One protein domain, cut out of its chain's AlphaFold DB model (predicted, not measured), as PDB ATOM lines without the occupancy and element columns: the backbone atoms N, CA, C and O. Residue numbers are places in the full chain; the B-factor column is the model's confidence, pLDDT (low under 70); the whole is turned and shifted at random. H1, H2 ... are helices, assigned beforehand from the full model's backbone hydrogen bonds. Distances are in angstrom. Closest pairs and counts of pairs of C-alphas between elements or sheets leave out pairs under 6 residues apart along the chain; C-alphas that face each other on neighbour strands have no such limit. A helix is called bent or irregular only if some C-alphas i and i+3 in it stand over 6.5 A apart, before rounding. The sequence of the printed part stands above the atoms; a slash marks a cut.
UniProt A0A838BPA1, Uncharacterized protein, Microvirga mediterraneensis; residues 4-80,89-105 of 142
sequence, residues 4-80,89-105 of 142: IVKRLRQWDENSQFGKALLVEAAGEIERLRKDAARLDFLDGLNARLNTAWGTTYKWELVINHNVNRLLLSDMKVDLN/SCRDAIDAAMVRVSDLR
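AT A GLANCE: This is residues 4 to 80 and 89 to 105 of the 142 residues of an uncharacterized protein of Microvirga mediterraneensis (UniProt A0A838BPA1). One very long helix, H1, makes the longest axis of this extended model; near the end of H1 the chain turns back into a long link, residues 54 to 64, which leads away to the small helix H2, far from the other two. A third helix, H3, crosses H1 steeply at residues 35 to 41, while the first part of H1, residues 4 to 33, sticks out with nothing beside it. The printed part has 94 residues with three named helices, in the order H1, H2, H3, and no named strand; the class is all helix. It is extended, with a radius of gyration of the C-alphas of 23.0 A, and its flat outline spans 72 by 45 by 24 A.

HOW THE PARTS SIT: H1, residues 4 to 53, stands free over residues 4 to 33. H2, residues 65 to 71, is apart from H1. Residues 60 to 65, of which 65 belongs to H2, stand free, and so do residues 68 to 73, of which 68 to 71 belong to H2. H3, residues 90 to 103, touches H1, and of H1 residues 35 to 41 alone touch H3. The closest C-alphas of H1 and H3 are those of Arg 38 and Ile 94, 6.5 A apart. The lines of H1 and H3 stand at a steep tilt of 62 degrees, and the two run the same way. H2 and H3 are apart. In H1, H2 and H3 every pair of O i and N i+4 is within hydrogen-bond range.

IN THESE COORDINATES: H1 begins at Ile 4, with its C-alpha at (256.852, 179.512, 212.860), and ends at Trp 53, with its C-alpha at (203.999, 183.943, 162.540); its 50 residues measure 73.1 A from first to last C-alpha. H2 has 7 residues, from His 65 to Leu 71, and measures 9.8 A. H3 has 14 residues, from Cys 90 to Asp 103, and measures 20.3 A; C-alpha 103 is at (226.627, 188.159, 160.898). No helix is bent.

THE WHOLE: The two C-alphas farthest apart are those of Ile 4 and Trp 53, at 73.1 A. Without the stretches that stand free, the body has 52 residues and spans 45 by 26 by 20 A. The link from H1 to H2, with 11 residues between them, is long. The link from H2 to H3 runs across the cut: residues 81 to 88 are not printed, and C-alphas 80 and 89 are 18.6 A apart. The mean pLDDT of the printed part is 86.6, and confidence is low, under 70, at residues 73 to 80 and 104 to 105.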
ATOM      1  N   ILE A   4     257.322 178.393 213.684       86.81
ATOM      2  CA  ILE A   4     256.852 179.512 212.860       86.81
ATOM      3  C   ILE A   4     257.062 179.214 211.367       86.81
ATOM      4  O   ILE A   4     256.168 179.453 210.560       86.81
ATOM      5  N   VAL A   5     258.199 178.619 210.992       88.12
ATOM      6  CA  VAL A   5     258.521 178.299 209.590       88.12
ATOM      7  C   VAL A   5     257.601 177.201 209.048       88.12
ATOM      8  O   VAL A   5     257.156 177.280 207.905       88.12
ATOM      9  N   LYS A   6     257.253 176.204 209.875       89.94
ATOM     10  CA  LYS A   6     256.299 175.147 209.495       89.94
ATOM     11  C   LYS A   6     254.898 175.712 209.258       89.94
ATOM     12  O   LYS A   6     254.262 175.365 208.270       89.94
ATOM     13  N   ARG A   7     254.437 176.613 210.136       88.50
ATOM     14  CA  ARG A   7     253.125 177.268 210.004       88.50
ATOM     15  C   ARG A   7     253.035 178.141 208.752       88.50
ATOM     16  O   ARG A   7     252.011 178.112 208.081       88.50
ATOM     17  N   LEU A   8     254.100 178.874 208.420       85.25
ATOM     18  CA  LEU A   8     254.147 179.690 207.202       85.25
ATOM     19  C   LEU A   8     254.099 178.835 205.931       85.25
ATOM     20  O   LEU A   8     253.348 179.165 205.019       85.25
ATOM     21  N   ARG A   9     254.832 177.712 205.893       88.25
ATOM     22  CA  ARG A   9     254.759 176.769 204.767       88.25
ATOM     23  C   ARG A   9     253.350 176.191 204.608       88.25
ATOM     24  O   ARG A   9     252.812 176.224 203.511       88.25
ATOM     25  N   GLN A  10     252.733 175.738 205.701       89.00
ATOM     26  CA  GLN A  10     251.369 175.200 205.661       89.00
ATOM     27  C   GLN A  10     250.350 176.238 205.169       89.00
ATOM     28  O   GLN A  10     249.417 175.902 204.445       89.00
ATOM     29  N   TRP A  11     250.508 177.503 205.567       85.44
ATOM     30  CA  TRP A  11     249.639 178.579 205.100       85.44
ATOM     31  C   TRP A  11     249.809 178.849 203.600       85.44
ATOM     32  O   TRP A  11     248.805 179.015 202.909       85.44
ATOM     33  N   ASP A  12     251.043 178.850 203.089       89.00
ATOM     34  CA  ASP A  12     251.307 179.014 201.654       89.00
ATOM     35  C   ASP A  12     250.727 177.848 200.838       89.00
ATOM     36  O   ASP A  12     250.021 178.077 199.861       89.00
ATOM     37  N   GLU A  13     250.904 176.606 201.295       86.00
ATOM     38  CA  GLU A  13     250.313 175.414 200.667       86.00
ATOM     39  C   GLU A  13     248.775 175.487 200.636       86.00
ATOM     40  O   GLU A  13     248.159 175.284 199.588       86.00
ATOM     41  N   ASN A  14     248.142 175.869 201.750       88.12
ATOM     42  CA  ASN A  14     246.689 176.056 201.814       88.12
ATOM     43  C   ASN A  14     246.213 177.206 200.905       88.12
ATOM     44  O   ASN A  14     245.145 177.121 200.300       88.12
ATOM     45  N   SER A  15     246.999 178.279 200.794       88.88
ATOM     46  CA  SER A  15     246.720 179.423 199.918       88.88
ATOM     47  C   SER A  15     246.817 179.036 198.442       88.88
ATOM     48  O   SER A  15     245.949 179.395 197.646       88.88
ATOM     49  N   GLN A  16     247.831 178.255 198.070       86.81
ATOM     50  CA  GLN A  16     247.990 177.730 196.715       86.81
ATOM     51  C   GLN A  16     246.856 176.771 196.349       86.81
ATOM     52  O   GLN A  16     246.277 176.904 195.270       86.81
ATOM     53  N   PHE A  17     246.478 175.875 197.263       84.38
ATOM     54  CA  PHE A  17     245.333 174.987 197.070       84.38
ATOM     55  C   PHE A  17     244.026 175.773 196.891       84.38
ATOM     56  O   PHE A  17     243.271 175.523 195.954       84.38
ATOM     57  N   GLY A  18     243.789 176.785 197.735       86.25
ATOM     58  CA  GLY A  18     242.621 177.659 197.615       86.25
ATOM     59  C   GLY A  18     242.571 178.402 196.278       86.25
ATOM     60  O   GLY A  18     241.519 178.462 195.646       86.25
ATOM     61  N   LYS A  19     243.709 178.916 195.795       90.31
ATOM     62  CA  LYS A  19     243.799 179.551 194.471       90.31
ATOM     63  C   LYS A  19     243.496 178.569 193.341       90.31
ATOM     64  O   LYS A  19     242.759 178.930 192.430       90.31
ATOM     65  N   ALA A  20     244.033 177.351 193.399       90.12
ATOM     66  CA  ALA A  20     243.779 176.328 192.387       90.12
ATOM     67  C   ALA A  20     242.286 175.975 192.307       90.12
ATOM     68  O   ALA A  20     241.710 175.997 191.220       90.12
ATOM     69  N   LEU A  21     241.643 175.768 193.460       91.69
ATOM     70  CA  LEU A  21     240.209 175.494 193.542       91.69
ATOM     71  C   LEU A  21     239.367 176.651 192.978       91.69
ATOM     72  O   LEU A  21     238.389 176.421 192.273       91.69
ATOM     73  N   LEU A  22     239.751 177.901 193.257       92.81
ATOM     74  CA  LEU A  22     239.057 179.074 192.718       92.81
ATOM     75  C   LEU A  22     239.186 179.181 191.195       92.81
ATOM     76  O   LEU A  22     238.221 179.558 190.537       92.81
ATOM     77  N   VAL A  23     240.352 178.853 190.633       93.38
ATOM     78  CA  VAL A  23     240.560 178.849 189.177       93.38
ATOM     79  C   VAL A  23     239.712 177.768 188.512       93.38
ATOM     80  O   VAL A  23     239.061 178.043 187.505       93.38
ATOM     81  N   GLU A  24     239.668 176.568 189.090       92.50
ATOM     82  CA  GLU A  24     238.824 175.478 188.597       92.50
ATOM     83  C   GLU A  24     237.336 175.852 188.655       92.50
ATOM     84  O   GLU A  24     236.634 175.766 187.647       92.50
ATOM     85  N   ALA A  25     236.873 176.365 189.798       92.94
ATOM     86  CA  ALA A  25     235.495 176.811 189.969       92.94
ATOM     87  C   ALA A  25     235.131 177.949 189.002       92.94
ATOM     88  O   ALA A  25     234.043 177.948 188.428       92.94
ATOM     89  N   ALA A  26     236.038 178.905 188.780       93.81
ATOM     90  CA  ALA A  26     235.833 179.975 187.808       93.81
ATOM     91  C   ALA A  26     235.712 179.432 186.376       93.81
ATOM     92  O   ALA A  26     234.846 179.880 185.623       93.81
ATOM     93  N   GLY A  27     236.535 178.442 186.016       95.12
ATOM     94  CA  GLY A  27     236.446 177.756 184.728       95.12
ATOM     95  C   GLY A  27     235.107 177.043 184.535       95.12
ATOM     96  O   GLY A  27     234.488 177.167 183.476       95.12
ATOM     97  N   GLU A  28     234.619 176.355 185.567       94.50
ATOM     98  CA  GLU A  28     233.326 175.666 185.522       94.50
ATOM     99  C   GLU A  28     232.153 176.646 185.408       94.50
ATOM    100  O   GLU A  28     231.266 176.460 184.575       94.50
ATOM    101  N   ILE A  29     232.173 177.734 186.183       95.50
ATOM    102  CA  ILE A  29     231.157 178.793 186.101       95.50
ATOM    103  C   ILE A  29     231.104 179.373 184.688       95.50
ATOM    104  O   ILE A  29     230.018 179.577 184.147       95.50
ATOM    105  N   GLU A  30     232.256 179.626 184.073       96.00
ATOM    106  CA  GLU A  30     232.307 180.163 182.716       96.00
ATOM    107  C   GLU A  30     231.748 179.174 181.686       96.00
ATOM    108  O   GLU A  30     231.003 179.560 180.783       96.00
ATOM    109  N   ARG A  31     232.034 177.878 181.843       94.75
ATOM    110  CA  ARG A  31     231.451 176.831 180.995       94.75
ATOM    111  C   ARG A  31     229.926 176.796 181.109       94.75
ATOM    112  O   ARG A  31     229.247 176.782 180.083       94.75
ATOM    113  N   LEU A  32     229.400 176.830 182.333       94.88
ATOM    114  CA  LEU A  32     227.959 176.830 182.595       94.88
ATOM    115  C   LEU A  32     227.277 178.088 182.051       94.88
ATOM    116  O   LEU A  32     226.199 177.995 181.473       94.88
ATOM    117  N   ARG A  33     227.916 179.257 182.172       96.00
ATOM    118  CA  ARG A  33     227.412 180.507 181.584       96.00
ATOM    119  C   ARG A  33     227.298 180.421 180.068       96.00
ATOM    120  O   ARG A  33     226.293 180.855 179.514       96.00
ATOM    121  N   LYS A  34     228.294 179.837 179.398       95.12
ATOM    122  CA  LYS A  34     228.235 179.618 177.946       95.12
ATOM    123  C   LYS A  34     227.126 178.644 177.564       95.12
ATOM    124  O   LYS A  34     226.430 178.883 176.587       95.12
ATOM    125  N   ASP A  35     226.941 177.572 178.331       94.75
ATOM    126  CA  ASP A  35     225.842 176.630 178.095       94.75
ATOM    127  C   ASP A  35     224.469 177.287 178.282       94.75
ATOM    128  O   ASP A  35     223.595 177.094 177.441       94.75
ATOM    129  N   ALA A  36     224.299 178.124 179.308       95.50
ATOM    130  CA  ALA A  36     223.082 178.910 179.492       95.50
ATOM    131  C   ALA A  36     222.830 179.851 178.301       95.50
ATOM    132  O   ALA A  36     221.759 179.810 177.705       95.50
ATOM    133  N   ALA A  37     223.850 180.602 177.867       94.69
ATOM    134  CA  ALA A  37     223.733 181.520 176.733       94.69
ATOM    135  C   ALA A  37     223.341 180.818 175.418       94.69
ATOM    136  O   ALA A  37     222.621 181.388 174.598       94.69
ATOM    137  N   ARG A  38     223.789 179.573 175.211       95.94
ATOM    138  CA  ARG A  38     223.393 178.747 174.057       95.94
ATOM    139  C   ARG A  38     221.911 178.387 174.093       95.94
ATOM    140  O   ARG A  38     221.257 178.432 173.054       95.94
ATOM    141  N   LEU A  39     221.389 178.024 175.264       95.81
ATOM    142  CA  LEU A  39     219.968 177.712 175.431       95.81
ATOM    143  C   LEU A  39     219.111 178.971 175.267       95.81
ATOM    144  O   LEU A  39     218.166 178.953 174.482       95.81
ATOM    145  N   ASP A  40     219.517 180.082 175.884       95.25
ATOM    146  CA  ASP A  40     218.842 181.378 175.750       95.25
ATOM    147  C   ASP A  40     218.778 181.838 174.284       95.25
ATOM    148  O   ASP A  40     217.771 182.386 173.830       95.25
ATOM    149  N   PHE A  41     219.841 181.593 173.509       94.56
ATOM    150  CA  PHE A  41     219.854 181.868 172.074       94.56
ATOM    151  C   PHE A  41     218.775 181.077 171.326       94.56
ATOM    152  O   PHE A  41     218.037 181.655 170.521       94.56
ATOM    153  N   LEU A  42     218.661 179.773 171.590       94.00
ATOM    154  CA  LEU A  42     217.646 178.925 170.966       94.00
ATOM    155  C   LEU A  42     216.235 179.376 171.361       94.00
ATOM    156  O   LEU A  42     215.385 179.554 170.485       94.00
ATOM    157  N   ASP A  43     215.998 179.642 172.645       95.25
ATOM    158  CA  ASP A  43     214.712 180.141 173.140       95.25
ATOM    159  C   ASP A  43     214.337 181.487 172.513       95.25
ATOM    160  O   ASP A  43     213.194 181.682 172.087       95.25
ATOM    161  N   GLY A  44     215.306 182.390 172.350       93.06
ATOM    162  CA  GLY A  44     215.117 183.659 171.653       93.06
ATOM    163  C   GLY A  44     214.715 183.484 170.186       93.06
ATOM    164  O   GLY A  44     213.853 184.216 169.690       93.06
ATOM    165  N   LEU A  45     215.287 182.507 169.475       92.00
ATOM    166  CA  LEU A  45     214.878 182.188 168.102       92.00
ATOM    167  C   LEU A  45     213.451 181.637 168.046       92.00
ATOM    168  O   LEU A  45     212.671 182.074 167.198       92.00
ATOM    169  N   ASN A  46     213.094 180.732 168.958       93.12
ATOM    170  CA  ASN A  46     211.745 180.175 169.020       93.12
ATOM    171  C   ASN A  46     210.702 181.260 169.343       93.12
ATOM    172  O   ASN A  46     209.669 181.353 168.681       93.12
ATOM    173  N   ALA A  47     210.995 182.144 170.301       93.00
ATOM    174  CA  ALA A  47     210.126 183.269 170.644       93.00
ATOM    175  C   ALA A  47     209.925 184.223 169.455       93.00
ATOM    176  O   ALA A  47     208.796 184.633 169.166       93.00
ATOM    177  N   ARG A  48     211.000 184.538 168.719       91.44
ATOM    178  CA  ARG A  48     210.930 185.364 167.503       91.44
ATOM    179  C   ARG A  48     210.094 184.708 166.410       91.44
ATOM    180  O   ARG A  48     209.294 185.398 165.786       91.44
ATOM    181  N   LEU A  49     210.261 183.405 166.191       91.75
ATOM    182  CA  LEU A  49     209.477 182.646 165.216       91.75
ATOM    183  C   LEU A  49     207.985 182.681 165.570       91.75
ATOM    184  O   LEU A  49     207.165 183.057 164.738       91.75
ATOM    185  N   ASN A  50     207.655 182.369 166.823       93.62
ATOM    186  CA  ASN A  50     206.280 182.381 167.311       93.62
ATOM    187  C   ASN A  50     205.633 183.763 167.201       93.62
ATOM    188  O   ASN A  50     204.498 183.872 166.748       93.62
ATOM    189  N   THR A  51     206.376 184.824 167.522       94.44
ATOM    190  CA  THR A  51     205.890 186.204 167.387       94.44
ATOM    191  C   THR A  51     205.664 186.586 165.924       94.44
ATOM    192  O   THR A  51     204.637 187.171 165.597       94.44
ATOM    193  N   ALA A  52     206.600 186.249 165.031       93.31
ATOM    194  CA  ALA A  52     206.527 186.635 163.623       93.31
ATOM    195  C   ALA A  52     205.365 185.968 162.869       93.31
ATOM    196  O   ALA A  52     204.825 186.564 161.941       93.31
ATOM    197  N   TRP A  53     204.983 184.752 163.266       93.44
ATOM    198  CA  TRP A  53     203.999 183.943 162.540       93.44
ATOM    199  C   TRP A  53     202.734 183.624 163.343       93.44
ATOM    200  O   TRP A  53     201.876 182.892 162.857       93.44
ATOM    201  N   GLY A  54     202.598 184.152 164.565       91.94
ATOM    202  CA  GLY A  54     201.463 183.857 165.446       91.94
ATOM    203  C   GLY A  54     201.376 182.382 165.856       91.94
ATOM    204  O   GLY A  54     200.289 181.881 166.134       91.94
ATOM    205  N   THR A  55     202.503 181.665 165.848       94.50
ATOM    206  CA  THR A  55     202.565 180.235 166.182       94.50
ATOM    207  C   THR A  55     202.866 180.011 167.663       94.50
ATOM    208  O   THR A  55     203.208 180.933 168.401       94.50
ATOM    209  N   THR A  56     202.747 178.761 168.117       93.19
ATOM    210  CA  THR A  56     203.014 178.357 169.511       93.19
ATOM    211  C   THR A  56     203.939 177.140 169.585       93.19
ATOM    212  O   THR A  56     203.735 176.228 170.388       93.19
ATOM    213  N   TYR A  57     204.969 177.109 168.734       90.38
ATOM    214  CA  TYR A  57     205.957 176.033 168.722       90.38
ATOM    215  C   TYR A  57     206.668 175.908 170.073       90.38
ATOM    216  O   TYR A  57     207.027 176.904 170.714       90.38
ATOM    217  N   LYS A  58     206.866 174.657 170.491       91.44
ATOM    218  CA  LYS A  58     207.501 174.257 171.749       91.44
ATOM    219  C   LYS A  58     208.683 173.336 171.461       91.44
ATOM    220  O   LYS A  58     208.774 172.757 170.382       91.44
ATOM    221  N   TRP A  59     209.551 173.179 172.452       91.50
ATOM    222  CA  TRP A  59     210.654 172.227 172.400       91.50
ATOM    223  C   TRP A  59     210.188 170.820 172.776       91.50
ATOM    224  O   TRP A  59     209.492 170.636 173.774       91.50
ATOM    225  N   GLU A  60     210.624 169.829 172.004       91.00
ATOM    226  CA  GLU A  60     210.462 168.408 172.302       91.00
ATOM    227  C   GLU A  60     211.821 167.716 172.157       91.00
ATOM    228  O   GLU A  60     212.501 167.865 171.139       91.00
ATOM    229  N   LEU A  61     212.233 166.958 173.177       84.88
ATOM    230  CA  LEU A  61     213.430 166.124 173.107       84.88
ATOM    231  C   LEU A  61     213.041 164.720 172.645       84.88
ATOM    232  O   LEU A  61     212.515 163.924 173.421       84.88
ATOM    233  N   VAL A  62     213.350 164.402 171.391       82.38
ATOM    234  CA  VAL A  62     213.126 163.066 170.832       82.38
ATOM    235  C   VAL A  62     214.388 162.228 170.997       82.38
ATOM    236  O   VAL A  62     215.421 162.512 170.392       82.38
ATOM    237  N   ILE A  63     214.304 161.165 171.798       78.75
ATOM    238  CA  ILE A  63     215.411 160.231 172.013       78.75
ATOM    239  C   ILE A  63     215.082 158.891 171.350       78.75
ATOM    240  O   ILE A  63     214.177 158.172 171.772       78.75
ATOM    241  N   ASN A  64     215.825 158.534 170.303       81.75
ATOM    242  CA  ASN A  64     215.607 157.279 169.591       81.75
ATOM    243  C   ASN A  64     216.194 156.092 170.376       81.75
ATOM    244  O   ASN A  64     217.390 156.046 170.665       81.75
ATOM    245  N   HIS A  65     215.360 155.094 170.669       77.12
ATOM    246  CA  HIS A  65     215.744 153.888 171.409       77.12
ATOM    247  C   HIS A  65     216.901 153.106 170.761       77.12
ATOM    248  O   HIS A  65     217.751 152.577 171.473       77.12
ATOM    249  N   ASN A  66     216.984 153.055 169.429       74.19
ATOM    250  CA  ASN A  66     218.081 152.387 168.727       74.19
ATOM    251  C   ASN A  66     219.384 153.183 168.823       74.19
ATOM    252  O   ASN A  66     220.441 152.588 169.008       74.19
ATOM    253  N   VAL A  67     219.307 154.516 168.777       75.56
ATOM    254  CA  VAL A  67     220.475 155.386 168.997       75.56
ATOM    255  C   VAL A  67     220.974 155.253 170.434       75.56
ATOM    256  O   VAL A  67     222.175 155.134 170.647       75.56
ATOM    257  N   ASN A  68     220.075 155.168 171.417       78.12
ATOM    258  CA  ASN A  68     220.458 154.899 172.804       78.12
ATOM    259  C   ASN A  68     221.176 153.560 172.949       78.12
ATOM    260  O   ASN A  68     222.227 153.503 173.574       78.12
ATOM    261  N   ARG A  69     220.644 152.490 172.348       77.75
ATOM    262  CA  ARG A  69     221.287 151.169 172.384       77.75
ATOM    263  C   ARG A  69     222.657 151.177 171.709       77.75
ATOM    264  O   ARG A  69     223.576 150.540 172.207       77.75
ATOM    265  N   LEU A  70     222.804 151.912 170.612       76.56
ATOM    266  CA  LEU A  70     224.090 152.101 169.947       76.56
ATOM    267  C   LEU A  70     225.088 152.850 170.846       76.56
ATOM    268  O   LEU A  70     226.217 152.398 171.014       76.56
ATOM    269  N   LEU A  71     224.665 153.957 171.463       72.94
ATOM    270  CA  LEU A  71     225.504 154.769 172.355       72.94
ATOM    271  C   LEU A  71     225.881 154.037 173.650       72.94
ATOM    272  O   LEU A  71     226.986 154.212 174.156       72.94
ATOM    273  N   LEU A  72     224.987 153.196 174.172       78.12
ATOM    274  CA  LEU A  72     225.210 152.386 175.373       78.12
ATOM    275  C   LEU A  72     225.941 151.062 175.082       78.12
ATOM    276  O   LEU A  72     226.129 150.262 175.988       78.12
ATOM    277  N   SER A  73     226.416 150.854 173.845       67.50
ATOM    278  CA  SER A  73     227.147 149.652 173.395       67.50
ATOM    279  C   SER A  73     226.339 148.342 173.401       67.50
ATOM    280  O   SER A  73     226.912 147.261 173.265       67.50
ATOM    281  N   ASP A  74     225.010 148.427 173.449       64.31
ATOM    282  CA  ASP A  74     224.082 147.287 173.360       64.31
ATOM    283  C   ASP A  74     223.798 146.852 171.908       64.31
ATOM    284  O   ASP A  74     222.941 145.998 171.645       64.31
ATOM    285  N   MET A  75     224.482 147.466 170.936       59.25
ATOM    286  CA  MET A  75     224.349 147.179 169.511       59.25
ATOM    287  C   MET A  75     225.689 147.394 168.794       59.25
ATOM    288  O   MET A  75     226.295 148.455 168.910       59.25
ATOM    289  N   LYS A  76     226.151 146.395 168.032       60.56
ATOM    290  CA  LYS A  76     227.324 146.520 167.152       60.56
ATOM    291  C   LYS A  76     226.859 146.960 165.767       60.56
ATOM    292  O   LYS A  76     226.274 146.160 165.043       60.56
ATOM    293  N   VAL A  77     227.119 148.213 165.417       64.25
ATOM    294  CA  VAL A  77     226.904 148.763 164.072       64.25
ATOM    295  C   VAL A  77     228.256 149.218 163.539       64.25
ATOM    296  O   VAL A  77     229.013 149.858 164.269       64.25
ATOM    297  N   ASP A  78     228.570 148.867 162.294       63.16
ATOM    298  CA  ASP A  78     229.737 149.419 161.610       63.16
ATOM    299  C   ASP A  78     229.408 150.842 161.148       63.16
ATOM    300  O   ASP A  78     228.546 151.053 160.297       63.16
ATOM    301  N   LEU A  79     230.043 151.827 161.782       64.31
ATOM    302  CA  LEU A  79     229.823 153.251 161.525       64.31
ATOM    303  C   LEU A  79     230.866 153.837 160.560       64.31
ATOM    304  O   LEU A  79     230.826 155.035 160.286       64.31
ATOM    305  N   ASN A  80     231.800 153.024 160.051       63.53
ATOM    306  CA  ASN A  80     232.933 153.507 159.255       63.53
ATOM    307  C   ASN A  80     232.582 153.863 157.803       63.53
ATOM    308  O   ASN A  80     233.394 154.489 157.129       63.53
ATOM    309  N   SER A  89     230.507 168.472 168.481       86.94
ATOM    310  CA  SER A  89     229.555 168.549 169.579       86.94
ATOM    311  C   SER A  89     228.333 169.398 169.236       86.94
ATOM    312  O   SER A  89     228.372 170.287 168.385       86.94
ATOM    313  N   CYS A  90     227.242 169.152 169.966       87.81
ATOM    314  CA  CYS A  90     226.044 169.992 169.930       87.81
ATOM    315  C   CYS A  90     226.367 171.455 170.289       87.81
ATOM    316  O   CYS A  90     225.839 172.368 169.663       87.81
ATOM    317  N   ARG A  91     227.294 171.681 171.233       93.69
ATOM    318  CA  ARG A  91     227.742 173.027 171.618       93.69
ATOM    319  C   ARG A  91     228.398 173.759 170.450       93.69
ATOM    320  O   ARG A  91     228.009 174.885 170.168       93.69
ATOM    321  N   ASP A  92     229.305 173.095 169.732       90.25
ATOM    322  CA  ASP A  92     229.974 173.678 168.559       90.25
ATOM    323  C   ASP A  92     228.964 174.029 167.458       90.25
ATOM    324  O   ASP A  92     229.079 175.064 166.804       90.25
ATOM    325  N   ALA A  93     227.953 173.175 167.261       90.69
ATOM    326  CA  ALA A  93     226.879 173.423 166.303       90.69
ATOM    327  C   ALA A  93     226.064 174.677 166.643       90.69
ATOM    328  O   ALA A  93     225.763 175.466 165.745       90.69
ATOM    329  N   ILE A  94     225.750 174.885 167.926       93.00
ATOM    330  CA  ILE A  94     225.050 176.089 168.380       93.00
ATOM    331  C   ILE A  94     225.956 177.315 168.240       93.00
ATOM    332  O   ILE A  94     225.518 178.313 167.675       93.00
ATOM    333  N   ASP A  95     227.222 177.234 168.656       93.56
ATOM    334  CA  ASP A  95     228.172 178.350 168.556       93.56
ATOM    335  C   ASP A  95     228.344 178.811 167.096       93.56
ATOM    336  O   ASP A  95     228.285 180.006 166.800       93.56
ATOM    337  N   ALA A  96     228.466 177.873 166.153       91.06
ATOM    338  CA  ALA A  96     228.542 178.190 164.727       91.06
ATOM    339  C   ALA A  96     227.258 178.854 164.194       91.06
ATOM    340  O   ALA A  96     227.324 179.742 163.338       91.06
ATOM    341  N   ALA A  97     226.086 178.443 164.690       90.50
ATOM    342  CA  ALA A  97     224.815 179.067 164.338       90.50
ATOM    343  C   ALA A  97     224.683 180.477 164.932       90.50
ATOM    344  O   ALA A  97     224.218 181.379 164.237       90.50
ATOM    345  N   MET A  98     225.131 180.685 166.173       92.06
ATOM    346  CA  MET A  98     225.144 181.995 166.830       92.06
ATOM    347  C   MET A  98     225.965 183.007 166.029       92.06
ATOM    348  O   MET A  98     225.450 184.084 165.735       92.06
ATOM    349  N   VAL A  99     227.178 182.631 165.601       91.69
ATOM    350  CA  VAL A  99     228.037 183.474 164.745       91.69
ATOM    351  C   VAL A  99     227.344 183.797 163.422       91.69
ATOM    352  O   VAL A  99     227.222 184.955 163.030       91.69
ATOM    353  N   ARG A 100     226.796 182.781 162.746       89.06
ATOM    354  CA  ARG A 100     226.103 182.990 161.469       89.06
ATOM    355  C   ARG A 100     224.911 183.939 161.606       89.06
ATOM    356  O   ARG A 100     224.688 184.768 160.734       89.06
ATOM    357  N   VAL A 101     224.121 183.813 162.672       86.69
ATOM    358  CA  VAL A 101     222.948 184.669 162.902       86.69
ATOM    359  C   VAL A 101     223.355 186.088 163.297       86.69
ATOM    360  O   VAL A 101     222.673 187.029 162.888       86.69
ATOM    361  N   SER A 102     224.452 186.271 164.044       79.88
ATOM    362  CA  SER A 102     224.978 187.612 164.331       79.88
ATOM    363  C   SER A 102     225.459 188.318 163.067       79.88
ATOM    364  O   SER A 102     225.137 189.489 162.885       79.88
ATOM    365  N   ASP A 103     226.122 187.600 162.160       75.88
ATOM    366  CA  ASP A 103     226.627 188.159 160.898       75.88
ATOM    367  C   ASP A 103     225.495 188.574 159.944       75.88
ATOM    368  O   ASP A 103     225.647 189.470 159.118       75.88
ATOM    369  N   LEU A 104     224.329 187.933 160.070       69.31
ATOM    370  CA  LEU A 104     223.143 188.216 159.264       69.31
ATOM    371  C   LEU A 104     222.288 189.372 159.805       69.31
ATOM    372  O   LEU A 104     221.298 189.727 159.164       69.31
ATOM    373  N   ARG A 105     222.611 189.956 160.968       58.97
ATOM    374  CA  ARG A 105     221.862 191.096 161.516       58.97
ATOM    375  C   ARG A 105     222.455 192.409 160.985       58.97
ATOM    376  O   ARG A 105     223.501 192.821 161.476       58.97
TER     377      ARG A 105